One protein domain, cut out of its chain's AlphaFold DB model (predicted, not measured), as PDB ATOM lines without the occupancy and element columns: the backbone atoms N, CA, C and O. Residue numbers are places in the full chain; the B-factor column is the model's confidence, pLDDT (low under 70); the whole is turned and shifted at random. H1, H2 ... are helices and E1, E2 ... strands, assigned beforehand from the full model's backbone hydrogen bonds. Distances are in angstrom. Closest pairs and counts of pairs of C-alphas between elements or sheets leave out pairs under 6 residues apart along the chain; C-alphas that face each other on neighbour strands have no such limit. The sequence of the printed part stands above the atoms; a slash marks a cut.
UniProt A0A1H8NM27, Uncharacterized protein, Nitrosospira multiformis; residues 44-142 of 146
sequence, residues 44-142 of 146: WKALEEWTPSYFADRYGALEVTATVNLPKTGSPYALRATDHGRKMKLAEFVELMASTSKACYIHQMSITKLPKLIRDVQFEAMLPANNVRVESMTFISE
ATOM      1  N   TRP A  44     150.437 166.728 191.987       93.62
ATOM      2  CA  TRP A  44     149.934 165.863 190.928       93.62
ATOM      3  C   TRP A  44     151.001 165.662 189.860       93.62
ATOM      4  O   TRP A  44     151.433 166.618 189.216       93.62
ATOM      5  N   LYS A  45     151.350 164.399 189.597       94.62
ATOM      6  CA  LYS A  45     152.284 164.036 188.519       94.62
ATOM      7  C   LYS A  45     151.813 164.507 187.152       94.62
ATOM      8  O   LYS A  45     152.632 164.740 186.272       94.62
ATOM      9  N   ALA A  46     150.502 164.689 186.981       93.88
ATOM     10  CA  ALA A  46     149.926 165.275 185.779       93.88
ATOM     11  C   ALA A  46     150.566 166.627 185.408       93.88
ATOM     12  O   ALA A  46     150.705 166.916 184.225       93.88
ATOM     13  N   LEU A  47     151.000 167.433 186.388       92.62
ATOM     14  CA  LEU A  47     151.650 168.724 186.132       92.62
ATOM     15  C   LEU A  47     153.066 168.592 185.555       92.62
ATOM     16  O   LEU A  47     153.559 169.537 184.945       92.62
ATOM     17  N   GLU A  48     153.709 167.442 185.744       93.50
ATOM     18  CA  GLU A  48     155.084 167.180 185.308       93.50
ATOM     19  C   GLU A  48     155.134 166.283 184.064       93.50
ATOM     20  O   GLU A  48     155.988 166.463 183.199       93.50
ATOM     21  N   GLU A  49     154.225 165.308 183.965       93.56
ATOM     22  CA  GLU A  49     154.275 164.264 182.938       93.56
ATOM     23  C   GLU A  49     153.356 164.525 181.738       93.56
ATOM     24  O   GLU A  49     153.654 164.055 180.637       93.56
ATOM     25  N   TRP A  50     152.220 165.210 181.914       94.69
ATOM     26  CA  TRP A  50     151.215 165.280 180.853       94.69
ATOM     27  C   TRP A  50     151.591 166.306 179.790       94.69
ATOM     28  O   TRP A  50     151.523 167.517 179.984       94.69
ATOM     29  N   THR A  51     151.913 165.794 178.610       94.31
ATOM     30  CA  THR A  51     152.157 166.565 177.392       94.31
ATOM     31  C   THR A  51     151.341 165.979 176.235       94.31
ATOM     32  O   THR A  51     150.907 164.826 176.302       94.31
ATOM     33  N   PRO A  52     151.146 166.708 175.122       94.44
ATOM     34  CA  PRO A  52     150.526 166.121 173.936       94.44
ATOM     35  C   PRO A  52     151.243 164.847 173.453       94.44
ATOM     36  O   PRO A  52     150.576 163.863 173.131       94.44
ATOM     37  N   SER A  53     152.583 164.819 173.477       95.12
ATOM     38  CA  SER A  53     153.363 163.633 173.097       95.12
ATOM     39  C   SER A  53     153.146 162.459 174.050       95.12
ATOM     40  O   SER A  53     152.923 161.346 173.589       95.12
ATOM     41  N   TYR A  54     153.083 162.702 175.364       95.50
ATOM     42  CA  TYR A  54     152.737 161.678 176.353       95.50
ATOM     43  C   TYR A  54     151.415 160.981 175.997       95.50
ATOM     44  O   TYR A  54     151.316 159.751 176.053       95.50
ATOM     45  N   PHE A  55     150.392 161.754 175.610       95.56
ATOM     46  CA  PHE A  55     149.083 161.205 175.257       95.56
ATOM     47  C   PHE A  55     149.110 160.437 173.933       95.56
ATOM     48  O   PHE A  55     148.509 159.363 173.851       95.56
ATOM     49  N   ALA A  56     149.823 160.944 172.925       96.44
ATOM     50  CA  ALA A  56     150.010 160.250 171.654       96.44
ATOM     51  C   ALA A  56     150.747 158.913 171.838       96.44
ATOM     52  O   ALA A  56     150.292 157.891 171.329       96.44
ATOM     53  N   ASP A  57     151.815 158.887 172.635       96.62
ATOM     54  CA  ASP A  57     152.639 157.694 172.838       96.62
ATOM     55  C   ASP A  57     151.899 156.610 173.635       96.62
ATOM     56  O   ASP A  57     151.937 155.429 173.286       96.62
ATOM     57  N   ARG A  58     151.204 156.990 174.716       95.81
ATOM     58  CA  ARG A  58     150.566 156.025 175.632       95.81
ATOM     59  C   ARG A  58     149.163 155.607 175.205       95.81
ATOM     60  O   ARG A  58     148.752 154.484 175.498       95.81
ATOM     61  N   TYR A  59     148.424 156.494 174.544       96.44
ATOM     62  CA  TYR A  59     147.004 156.302 174.237       96.44
ATOM     63  C   TYR A  59     146.667 156.571 172.770       96.44
ATOM     64  O   TYR A  59     145.491 156.628 172.417       96.44
ATOM     65  N   GLY A  60     147.667 156.695 171.895       96.94
ATOM     66  CA  GLY A  60     147.485 157.111 170.506       96.94
ATOM     67  C   GLY A  60     146.487 156.282 169.707       96.94
ATOM     68  O   GLY A  60     145.814 156.828 168.843       96.94
ATOM     69  N   ALA A  61     146.338 154.992 170.015       97.56
ATOM     70  CA  ALA A  61     145.398 154.099 169.337       97.56
ATOM     71  C   ALA A  61     143.926 154.270 169.766       97.56
ATOM     72  O   ALA A  61     143.047 153.684 169.134       97.56
ATOM     73  N   LEU A  62     143.642 155.035 170.825       96.50
ATOM     74  CA  LEU A  62     142.283 155.267 171.313       96.50
ATOM     75  C   LEU A  62     141.467 156.055 170.278       96.50
ATOM     76  O   LEU A  62     141.879 157.141 169.872       96.50
ATOM     77  N   GLU A  63     140.298 155.537 169.884       97.38
ATOM     78  CA  GLU A  63     139.334 156.297 169.076       97.38
ATOM     79  C   GLU A  63     138.678 157.385 169.937       97.38
ATOM     80  O   GLU A  63     138.105 157.112 170.998       97.38
ATOM     81  N   VAL A  64     138.738 158.624 169.457       95.56
ATOM     82  CA  VAL A  64     138.150 159.807 170.082       95.56
ATOM     83  C   VAL A  64     137.222 160.517 169.102       95.56
ATOM     84  O   VAL A  64     137.441 160.508 167.890       95.56
ATOM     85  N   THR A  65     136.187 161.164 169.633       94.00
ATOM     86  CA  THR A  65     135.371 162.115 168.873       94.00
ATOM     87  C   THR A  65     135.922 163.510 169.128       94.00
ATOM     88  O   THR A  65     135.963 163.944 170.276       94.00
ATOM     89  N   ALA A  66     136.339 164.212 168.081       92.44
ATOM     90  CA  ALA A  66     136.857 165.570 168.152       92.44
ATOM     91  C   ALA A  66     135.924 166.561 167.456       92.44
ATOM     92  O   ALA A  66     135.301 166.240 166.448       92.44
ATOM     93  N   THR A  67     135.872 167.778 167.980       90.44
ATOM     94  CA  THR A  67     135.337 168.948 167.288       90.44
ATOM     95  C   THR A  67     136.506 169.695 166.656       90.44
ATOM     96  O   THR A  67     137.425 170.112 167.362       90.44
ATOM     97  N   VAL A  68     136.484 169.871 165.336       89.38
ATOM     98  CA  VAL A  68     137.590 170.465 164.567       89.38
ATOM     99  C   VAL A  68     137.154 171.700 163.782       89.38
ATOM    100  O   VAL A  68     135.980 171.866 163.451       89.38
ATOM    101  N   ASN A  69     138.118 172.550 163.421       85.56
ATOM    102  CA  ASN A  69     137.896 173.744 162.600       85.56
ATOM    103  C   ASN A  69     136.905 174.749 163.213       85.56
ATOM    104  O   ASN A  69     136.100 175.337 162.483       85.56
ATOM    105  N   LEU A  70     136.958 174.947 164.531       83.25
ATOM    106  CA  LEU A  70     136.074 175.886 165.212       83.25
ATOM    107  C   LEU A  70     136.328 177.329 164.752       83.25
ATOM    108  O   LEU A  70     137.474 177.700 164.467       83.25
ATOM    109  N   PRO A  71     135.273 178.157 164.669       78.44
ATOM    110  CA  PRO A  71     135.436 179.578 164.402       78.44
ATOM    111  C   PRO A  71     136.151 180.263 165.573       78.44
ATOM    112  O   PRO A  71     136.033 179.848 166.724       78.44
ATOM    113  N   LYS A  72     136.857 181.361 165.278       77.25
ATOM    114  CA  LYS A  72     137.532 182.183 166.300       77.25
ATOM    115  C   LYS A  72     136.558 182.961 167.189       77.25
ATOM    116  O   LYS A  72     136.929 183.395 168.272       77.25
ATOM    117  N   THR A  73     135.336 183.181 166.714       75.44
ATOM    118  CA  THR A  73     134.302 183.941 167.414       75.44
ATOM    119  C   THR A  73     132.956 183.238 167.305       75.44
ATOM    120  O   THR A  73     132.700 182.475 166.372       75.44
ATOM    121  N   GLY A  74     132.081 183.524 168.267       69.19
ATOM    122  CA  GLY A  74     130.765 182.905 168.355       69.19
ATOM    123  C   GLY A  74     130.791 181.534 169.026       69.19
ATOM    124  O   GLY A  74     131.836 180.951 169.304       69.19
ATOM    125  N   SER A  75     129.598 181.035 169.333       67.31
ATOM    126  CA  SER A  75     129.437 179.729 169.964       67.31
ATOM    127  C   SER A  75     129.372 178.639 168.892       67.31
ATOM    128  O   SER A  75     128.517 178.735 168.007       67.31
ATOM    129  N   PRO A  76     130.175 177.561 168.986       62.97
ATOM    130  CA  PRO A  76     130.042 176.399 168.104       62.97
ATOM    131  C   PRO A  76     128.620 175.826 168.129       62.97
ATOM    132  O   PRO A  76     128.109 175.341 167.124       62.97
ATOM    133  N   TYR A  77     127.941 175.949 169.275       63.94
ATOM    134  CA  TYR A  77     126.572 175.482 169.479       63.94
ATOM    135  C   TYR A  77     125.523 176.302 168.717       63.94
ATOM    136  O   TYR A  77     124.417 175.810 168.497       63.94
ATOM    137  N   ALA A  78     125.855 177.529 168.306       63.75
ATOM    138  CA  ALA A  78     124.997 178.367 167.471       63.75
ATOM    139  C   ALA A  78     125.129 178.038 165.972       63.75
ATOM    140  O   ALA A  78     124.277 178.434 165.181       63.75
ATOM    141  N   LEU A  79     126.158 177.279 165.581       61.12
ATOM    142  CA  LEU A  79     126.492 176.948 164.192       61.12
ATOM    143  C   LEU A  79     126.200 175.476 163.870       61.12
ATOM    144  O   LEU A  79     126.980 174.810 163.200       61.12
ATOM    145  N   ARG A  80     125.050 174.958 164.326       55.12
ATOM    146  CA  ARG A  80     124.629 173.549 164.142       55.12
ATOM    147  C   ARG A  80     124.646 173.039 162.689       55.12
ATOM    148  O   ARG A  80     124.539 171.838 162.487       55.12
ATOM    149  N   ALA A  81     124.731 173.928 161.698       55.09
ATOM    150  CA  ALA A  81     124.735 173.578 160.280       55.09
ATOM    151  C   ALA A  81     126.070 172.991 159.781       55.09
ATOM    152  O   ALA A  81     126.088 172.356 158.729       55.09
ATOM    153  N   THR A  82     127.176 173.177 160.508       59.72
ATOM    154  CA  THR A  82     128.481 172.604 160.157       59.72
ATOM    155  C   THR A  82     128.809 171.430 161.072       59.72
ATOM    156  O   THR A  82     128.997 171.596 162.277       59.72
ATOM    157  N   ASP A  83     128.882 170.227 160.498       65.44
ATOM    158  CA  ASP A  83     129.372 169.049 161.211       65.44
ATOM    159  C   ASP A  83     130.882 169.196 161.448       65.44
ATOM    160  O   ASP A  83     131.714 168.969 160.569       65.44
ATOM    161  N   HIS A  84     131.227 169.670 162.640       73.94
ATOM    162  CA  HIS A  84     132.603 169.775 163.113       73.94
ATOM    163  C   HIS A  84     133.086 168.477 163.775       73.94
ATOM    164  O   HIS A  84     134.236 168.419 164.212       73.94
ATOM    165  N   GLY A  85     132.219 167.466 163.895       85.38
ATOM    166  CA  GLY A  85     132.507 166.206 164.558       85.38
ATOM    167  C   GLY A  85     133.339 165.285 163.677       85.38
ATOM    168  O   GLY A  85     132.978 164.975 162.546       85.38
ATOM    169  N   ARG A  86     134.457 164.790 164.201       90.25
ATOM    170  CA  ARG A  86     135.280 163.795 163.517       90.25
ATOM    171  C   ARG A  86     135.747 162.729 164.488       90.25
ATOM    172  O   ARG A  86     136.321 163.039 165.528       90.25
ATOM    173  N   LYS A  87     135.530 161.466 164.125       95.25
ATOM    174  CA  LYS A  87     136.188 160.336 164.782       95.25
ATOM    175  C   LYS A  87     137.609 160.197 164.251       95.25
ATOM    176  O   LYS A  87     137.811 160.257 163.038       95.25
ATOM    177  N   MET A  88     138.571 160.040 165.145       96.94
ATOM    178  CA  MET A  88     139.983 159.846 164.813       96.94
ATOM    179  C   MET A  88     140.708 159.152 165.961       96.94
ATOM    180  O   MET A  88     140.174 159.035 167.065       96.94
ATOM    181  N   LYS A  89     141.930 158.694 165.716       98.12
ATOM    182  CA  LYS A  89     142.835 158.239 166.771       98.12
ATOM    183  C   LYS A  89     143.336 159.426 167.590       98.12
ATOM    184  O   LYS A  89     143.528 160.518 167.062       98.12
ATOM    185  N   LEU A  90     143.610 159.216 168.874       96.94
ATOM    186  CA  LEU A  90     144.161 160.266 169.732       96.94
ATOM    187  C   LEU A  90     145.517 160.787 169.221       96.94
ATOM    188  O   LEU A  90     145.761 161.986 169.294       96.94
ATOM    189  N   ALA A  91     146.365 159.930 168.642       97.81
ATOM    190  CA  ALA A  91     147.612 160.381 168.013       97.81
ATOM    191  C   ALA A  91     147.352 161.324 166.822       97.81
ATOM    192  O   ALA A  91     147.962 162.386 166.739       97.81
ATOM    193  N   GLU A  92     146.377 160.996 165.966       97.88
ATOM    194  CA  GLU A  92     145.966 161.848 164.837       97.88
ATOM    195  C   GLU A  92     145.418 163.197 165.330       97.88
ATOM    196  O   GLU A  92     145.658 164.237 164.719       97.88
ATOM    197  N   PHE A  93     144.706 163.206 166.463       96.50
ATOM    198  CA  PHE A  93     144.247 164.446 167.086       96.50
ATOM    199  C   PHE A  93     145.410 165.294 167.619       96.50
ATOM    200  O   PHE A  93     145.409 166.510 167.442       96.50
ATOM    201  N   VAL A  94     146.416 164.680 168.245       96.12
ATOM    202  CA  VAL A  94     147.612 165.392 168.724       96.12
ATOM    203  C   VAL A  94     148.383 166.026 167.563       96.12
ATOM    204  O   VAL A  94     148.770 167.192 167.654       96.12
ATOM    205  N   GLU A  95     148.541 165.313 166.450       95.62
ATOM    206  CA  GLU A  95     149.132 165.861 165.222       95.62
ATOM    207  C   GLU A  95     148.292 167.006 164.636       95.62
ATOM    208  O   GLU A  95     148.831 168.024 164.186       95.62
ATOM    209  N   LEU A  96     146.960 166.882 164.677       94.19
ATOM    210  CA  LEU A  96     146.055 167.948 164.257       94.19
ATOM    211  C   LEU A  96     146.244 169.206 165.111       94.19
ATOM    212  O   LEU A  96     146.346 170.289 164.542       94.19
ATOM    213  N   MET A  97     146.328 169.081 166.442       93.69
ATOM    214  CA  MET A  97     146.552 170.224 167.340       93.69
ATOM    215  C   MET A  97     147.834 170.984 166.990       93.69
ATOM    216  O   MET A  97     147.846 172.209 167.030       93.69
ATOM    217  N   ALA A  98     148.899 170.272 166.614       90.25
ATOM    218  CA  ALA A  98     150.177 170.884 166.257       90.25
ATOM    219  C   ALA A  98     150.177 171.588 164.886       90.25
ATOM    220  O   ALA A  98     151.031 172.434 164.633       90.25
ATOM    221  N   SER A  99     149.253 171.232 163.987       89.69
ATOM    222  CA  SER A  99     149.248 171.685 162.588       89.69
ATOM    223  C   SER A  99     148.110 172.650 162.241       89.69
ATOM    224  O   SER A  99     148.195 173.385 161.254       89.69
ATOM    225  N   THR A 100     147.037 172.668 163.029       87.81
ATOM    226  CA  THR A 100     145.865 173.512 162.783       87.81
ATOM    227  C   THR A 100     146.087 174.962 163.214       87.81
ATOM    228  O   THR A 100     146.667 175.247 164.254       87.81
ATOM    229  N   SER A 101     145.540 175.908 162.446       85.31
ATOM    230  CA  SER A 101     145.412 177.317 162.853       85.31
ATOM    231  C   SER A 101     144.061 177.636 163.506       85.31
ATOM    232  O   SER A 101     143.822 178.772 163.926       85.31
ATOM    233  N   LYS A 102     143.159 176.649 163.568       86.88
ATOM    234  CA  LYS A 102     141.808 176.755 164.127       86.88
ATOM    235  C   LYS A 102     141.676 175.911 165.386       86.88
ATOM    236  O   LYS A 102     142.156 174.780 165.407       86.88
ATOM    237  N   ALA A 103     140.918 176.421 166.353       88.25
ATOM    238  CA  ALA A 103     140.652 175.721 167.602       88.25
ATOM    239  C   ALA A 103     139.991 174.350 167.368       88.25
ATOM    240  O   ALA A 103     139.167 174.157 166.460       88.25
ATOM    241  N   CYS A 104     140.359 173.393 168.215       90.88
ATOM    242  CA  CYS A 104     139.815 172.043 168.230       90.88
ATOM    243  C   CYS A 104     139.878 171.446 169.643       90.88
ATOM    244  O   CYS A 104     140.703 171.844 170.466       90.88
ATOM    245  N   TYR A 105     138.992 170.494 169.933       92.19
ATOM    246  CA  TYR A 105     138.969 169.776 171.209       92.19
ATOM    247  C   TYR A 105     138.416 168.362 171.033       92.19
ATOM    248  O   TYR A 105     137.563 168.132 170.172       92.19
ATOM    249  N   ILE A 106     138.845 167.418 171.871       92.56
ATOM    250  CA  ILE A 106     138.152 166.130 171.999       92.56
ATOM    251  C   ILE A 106     136.916 166.287 172.879       92.56
ATOM    252  O   ILE A 106     136.938 166.992 173.888       92.56
ATOM    253  N   HIS A 107     135.825 165.626 172.501       89.94
ATOM    254  CA  HIS A 107     134.615 165.567 173.314       89.94
ATOM    255  C   HIS A 107     134.943 164.985 174.682       89.94
ATOM    256  O   HIS A 107     135.797 164.103 174.804       89.94
ATOM    257  N   GLN A 108     134.226 165.469 175.696       88.62
ATOM    258  CA  GLN A 108     134.408 165.003 177.061       88.62
ATOM    259  C   GLN A 108     134.330 163.474 177.118       88.62
ATOM    260  O   GLN A 108     133.427 162.844 176.557       88.62
ATOM    261  N   MET A 109     135.282 162.868 177.815       90.50
ATOM    262  CA  MET A 109     135.279 161.433 178.051       90.50
ATOM    263  C   MET A 109     135.677 161.123 179.484       90.50
ATOM    264  O   MET A 109     136.431 161.870 180.103       90.50
ATOM    265  N   SER A 110     135.186 159.997 179.998       90.19
ATOM    266  CA  SER A 110     135.613 159.505 181.304       90.19
ATOM    267  C   SER A 110     137.112 159.209 181.292       90.19
ATOM    268  O   SER A 110     137.604 158.544 180.375       90.19
ATOM    269  N   ILE A 111     137.812 159.620 182.353       88.75
ATOM    270  CA  ILE A 111     139.237 159.311 182.552       88.75
ATOM    271  C   ILE A 111     139.513 157.799 182.556       88.75
ATOM    272  O   ILE A 111     140.617 157.360 182.260       88.75
ATOM    273  N   THR A 112     138.497 156.975 182.827       88.81
ATOM    274  CA  THR A 112     138.604 155.507 182.807       88.81
ATOM    275  C   THR A 112     138.968 154.941 181.432       88.81
ATOM    276  O   THR A 112     139.544 153.856 181.361       88.81
ATOM    277  N   LYS A 113     138.707 155.677 180.339       90.06
ATOM    278  CA  LYS A 113     139.158 155.315 178.983       90.06
ATOM    279  C   LYS A 113     140.668 155.473 178.784       90.06
ATOM    280  O   LYS A 113     141.209 154.958 177.811       90.06
ATOM    281  N   LEU A 114     141.338 156.169 179.699       90.44
ATOM    282  CA  LEU A 114     142.770 156.435 179.703       90.44
ATOM    283  C   LEU A 114     143.372 155.757 180.948       90.44
ATOM    284  O   LEU A 114     143.650 156.402 181.964       90.44
ATOM    285  N   PRO A 115     143.516 154.418 180.928       84.25
ATOM    286  CA  PRO A 115     143.915 153.664 182.108       84.25
ATOM    287  C   PRO A 115     145.284 154.129 182.602       84.25
ATOM    288  O   PRO A 115     146.175 154.397 181.803       84.25
ATOM    289  N   LYS A 116     145.468 154.148 183.926       86.69
ATOM    290  CA  LYS A 116     146.655 154.648 184.651       86.69
ATOM    291  C   LYS A 116     146.735 156.166 184.842       86.69
ATOM    292  O   LYS A 116     147.397 156.545 185.798       86.69
ATOM    293  N   LEU A 117     146.002 156.996 184.089       89.19
ATOM    294  CA  LEU A 117     145.972 158.447 184.355       89.19
ATOM    295  C   LEU A 117     145.459 158.783 185.753       89.19
ATOM    296  O   LEU A 117     145.922 159.734 186.367       89.19
ATOM    297  N   ILE A 118     144.549 157.963 186.286       85.62
ATOM    298  CA  ILE A 118     144.038 158.111 187.654       85.62
ATOM    299  C   ILE A 118     145.139 158.013 188.726       85.62
ATOM    300  O   ILE A 118     144.898 158.340 189.871       85.62
ATOM    301  N   ARG A 119     146.347 157.539 188.388       87.12
ATOM    302  CA  ARG A 119     147.494 157.518 189.310       87.12
ATOM    303  C   ARG A 119     148.259 158.839 189.327       87.12
ATOM    304  O   ARG A 119     149.018 159.080 190.263       87.12
ATOM    305  N   ASP A 120     148.068 159.663 188.302       91.75
ATOM    306  CA  ASP A 120     148.766 160.938 188.124       91.75
ATOM    307  C   ASP A 120     147.982 162.102 188.752       91.75
ATOM    308  O   ASP A 120     148.522 163.194 188.940       91.75
ATOM    309  N   VAL A 121     146.718 161.846 189.101       89.69
ATOM    310  CA  VAL A 121     145.771 162.759 189.743       89.69
ATOM    311  C   VAL A 121     145.241 162.110 191.021       89.69
ATOM    312  O   VAL A 121     145.029 160.905 191.058       89.69
ATOM    313  N   GLN A 122     145.031 162.884 192.081       85.31
ATOM    314  CA  GLN A 122     144.562 162.367 193.375       85.31
ATOM    315  C   GLN A 122     143.221 163.009 193.727       85.31
ATOM    316  O   GLN A 122     143.129 163.820 194.648       85.31
ATOM    317  N   PHE A 123     142.181 162.702 192.947       83.69
ATOM    318  CA  PHE A 123     140.859 163.304 193.143       83.69
ATOM    319  C   PHE A 123     140.258 162.938 194.499       83.69
ATOM    320  O   PHE A 123     139.637 163.782 195.129       83.69
ATOM    321  N   GLU A 124     140.475 161.716 194.973       79.69
ATOM    322  CA  GLU A 124     139.950 161.228 196.246       79.69
ATOM    323  C   GLU A 124     140.503 162.021 197.430       79.69
ATOM    324  O   GLU A 124     139.765 162.309 198.366       79.69
ATOM    325  N   ALA A 125     141.771 162.441 197.363       80.75
ATOM    326  CA  ALA A 125     142.371 163.292 198.386       80.75
ATOM    327  C   ALA A 125     141.710 164.678 198.445       80.75
ATOM    328  O   ALA A 125     141.743 165.318 199.489       80.75
ATOM    329  N   MET A 126     141.097 165.133 197.345       80.69
ATOM    330  CA  MET A 126     140.446 166.442 197.244       80.69
ATOM    331  C   MET A 126     139.016 166.469 197.797       80.69
ATOM    332  O   MET A 126     138.422 167.542 197.900       80.69
ATOM    333  N   LEU A 127     138.437 165.311 198.110       75.25
ATOM    334  CA  LEU A 127     137.059 165.220 198.572       75.25
ATOM    335  C   LEU A 127     136.981 165.272 200.100       75.25
ATOM    336  O   LEU A 127     137.867 164.759 200.784       75.25
ATOM    337  N   PRO A 128     135.880 165.797 200.660       67.94
ATOM    338  CA  PRO A 128     135.561 165.546 202.060       67.94
ATOM    339  C   PRO A 128     135.376 164.037 202.292       67.94
ATOM    340  O   PRO A 128     134.927 163.328 201.394       67.94
ATOM    341  N   ALA A 129     135.634 163.557 203.514       64.62
ATOM    342  CA  ALA A 129     135.605 162.136 203.908       64.62
ATOM    343  C   ALA A 129     134.241 161.410 203.759       64.62
ATOM    344  O   ALA A 129     134.082 160.269 204.190       64.62
ATOM    345  N   ASN A 130     133.246 162.056 203.157       63.22
ATOM    346  CA  ASN A 130     131.922 161.498 202.922       63.22
ATOM    347  C   ASN A 130     131.917 160.668 201.628       63.22
ATOM    348  O   ASN A 130     132.642 160.977 200.689       63.22
ATOM    349  N   ASN A 131     131.053 159.645 201.558       55.53
ATOM    350  CA  ASN A 131     130.876 158.744 200.405       55.53
ATOM    351  C   ASN A 131     130.308 159.461 199.161       55.53
ATOM    352  O   ASN A 131     129.185 159.198 198.724       55.53
ATOM    353  N   VAL A 132     131.070 160.386 198.588       65.94
ATOM    354  CA  VAL A 132     130.729 161.098 197.361       65.94
ATOM    355  C   VAL A 132     131.267 160.301 196.181       65.94
ATOM    356  O   VAL A 132     132.456 159.996 196.099       65.94
ATOM    357  N   ARG A 133     130.385 159.960 195.239       72.88
ATOM    358  CA  ARG A 133     130.799 159.363 193.969       72.88
ATOM    359  C   ARG A 133     131.462 160.437 193.110       72.88
ATOM    360  O   ARG A 133     130.821 161.430 192.778       72.88
ATOM    361  N   VAL A 134     132.711 160.208 192.712       75.44
ATOM    362  CA  VAL A 134     133.413 161.069 191.753       75.44
ATOM    363  C   VAL A 134     133.159 160.591 190.337       75.44
ATOM    364  O   VAL A 134     133.313 159.408 190.027       75.44
ATOM    365  N   GLU A 135     132.816 161.533 189.468       80.19
ATOM    366  CA  GLU A 135     132.903 161.354 188.027       80.19
ATOM    367  C   GLU A 135     134.000 162.272 187.485       80.19
ATOM    368  O   GLU A 135     133.891 163.496 187.532       80.19
ATOM    369  N   SER A 136     135.084 161.669 187.000       81.38
ATOM    370  CA  SER A 136     136.230 162.394 186.453       81.38
ATOM    371  C   SER A 136     136.181 162.384 184.930       81.38
ATOM    372  O   SER A 136     136.238 161.325 184.291       81.38
ATOM    373  N   MET A 137     136.121 163.582 184.355       84.75
ATOM    374  CA  MET A 137     136.084 163.815 182.914       84.75
ATOM    375  C   MET A 137     137.397 164.435 182.442       84.75
ATOM    376  O   MET A 137     138.009 165.232 183.146       84.75
ATOM    377  N   THR A 138     137.838 164.054 181.247       82.94
ATOM    378  CA  THR A 138     139.051 164.570 180.607       82.94
ATOM    379  C   THR A 138     138.687 165.470 179.434       82.94
ATOM    380  O   THR A 138     137.830 165.118 178.618       82.94
ATOM    381  N   PHE A 139     139.380 166.605 179.348       82.75
ATOM    382  CA  PHE A 139     139.331 167.543 178.234       82.75
ATOM    383  C   PHE A 139     140.753 167.709 177.692       82.75
ATOM    384  O   PHE A 139     141.667 168.006 178.458       82.75
ATOM    385  N   ILE A 140     140.938 167.502 176.389       84.31
ATOM    386  CA  ILE A 140     142.194 167.790 175.684       84.31
ATOM    387  C   ILE A 140     141.839 168.696 174.516       84.31
ATOM    388  O   ILE A 140     140.976 168.371 173.693       84.31
ATOM    389  N   SER A 141     142.483 169.848 174.461       82.44
ATOM    390  CA  SER A 141     142.255 170.840 173.428       82.44
ATOM    391  C   SER A 141     143.554 171.529 173.079       82.44
ATOM    392  O   SER A 141     144.485 171.599 173.882       82.44
ATOM    393  N   GLU A 142     143.566 172.100 171.889       79.50
ATOM    394  CA  GLU A 142     144.535 173.125 171.562       79.50
ATOM    395  C   GLU A 142     144.155 174.404 172.333       79.50
ATOM    396  O   GLU A 142     142.971 174.703 172.525       79.50
TER     397      GLU A 142
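Overview. This is residues 44 to 142 of the 146 residues of an uncharacterized protein of Nitrosospira multiformis (UniProt A0A1H8NM27). There is little regular structure: an antiparallel hairpin, E1 and E2, and two side-by-side helices, H2 and H3, pack together through E1 and H3, the long loop of residues 68 to 84 reaches out to one end, and residues 100 to 142 run out towards the other end and fold back, 125 to 131 sticking out. The printed part has 99 residues with three named helices and two strands, H1 H2 E1 E2 H3, mixed in class. It is only just loose, close to compact, with radius of gyration of the C-alphas 15.5 A, spanning 46 by 30 by 21 A.

Arrangement. In the hairpin of E1, residues 63 to 67, and E2, residues 85 to 89, N 64 and O 88 are within hydrogen-bond range, 2.8 A. H2, residues 52 to 59, touches H3, residues 90 to 99, closest at the C-alphas of Ala 56 and Ala 91, 4.4 A. They run opposite ways at a shallow tilt of 15 degrees. In both, every O i to N i+4 pair is within hydrogen-bond range.

Along the chain. H1, residues 46 to 49, begins at C-alpha 46 (149.926, 165.275, 185.779). H3, 14.4 A long, ends at C-alpha 99 (149.248, 171.685, 162.588).

Size, cuts and confidence. The farthest C-alphas, Ala 81 and Ala 129, are 46.4 A apart. The link E1 to E2 is long. pLDDT is under 70 in residues 74 to 83 and 128 to 132.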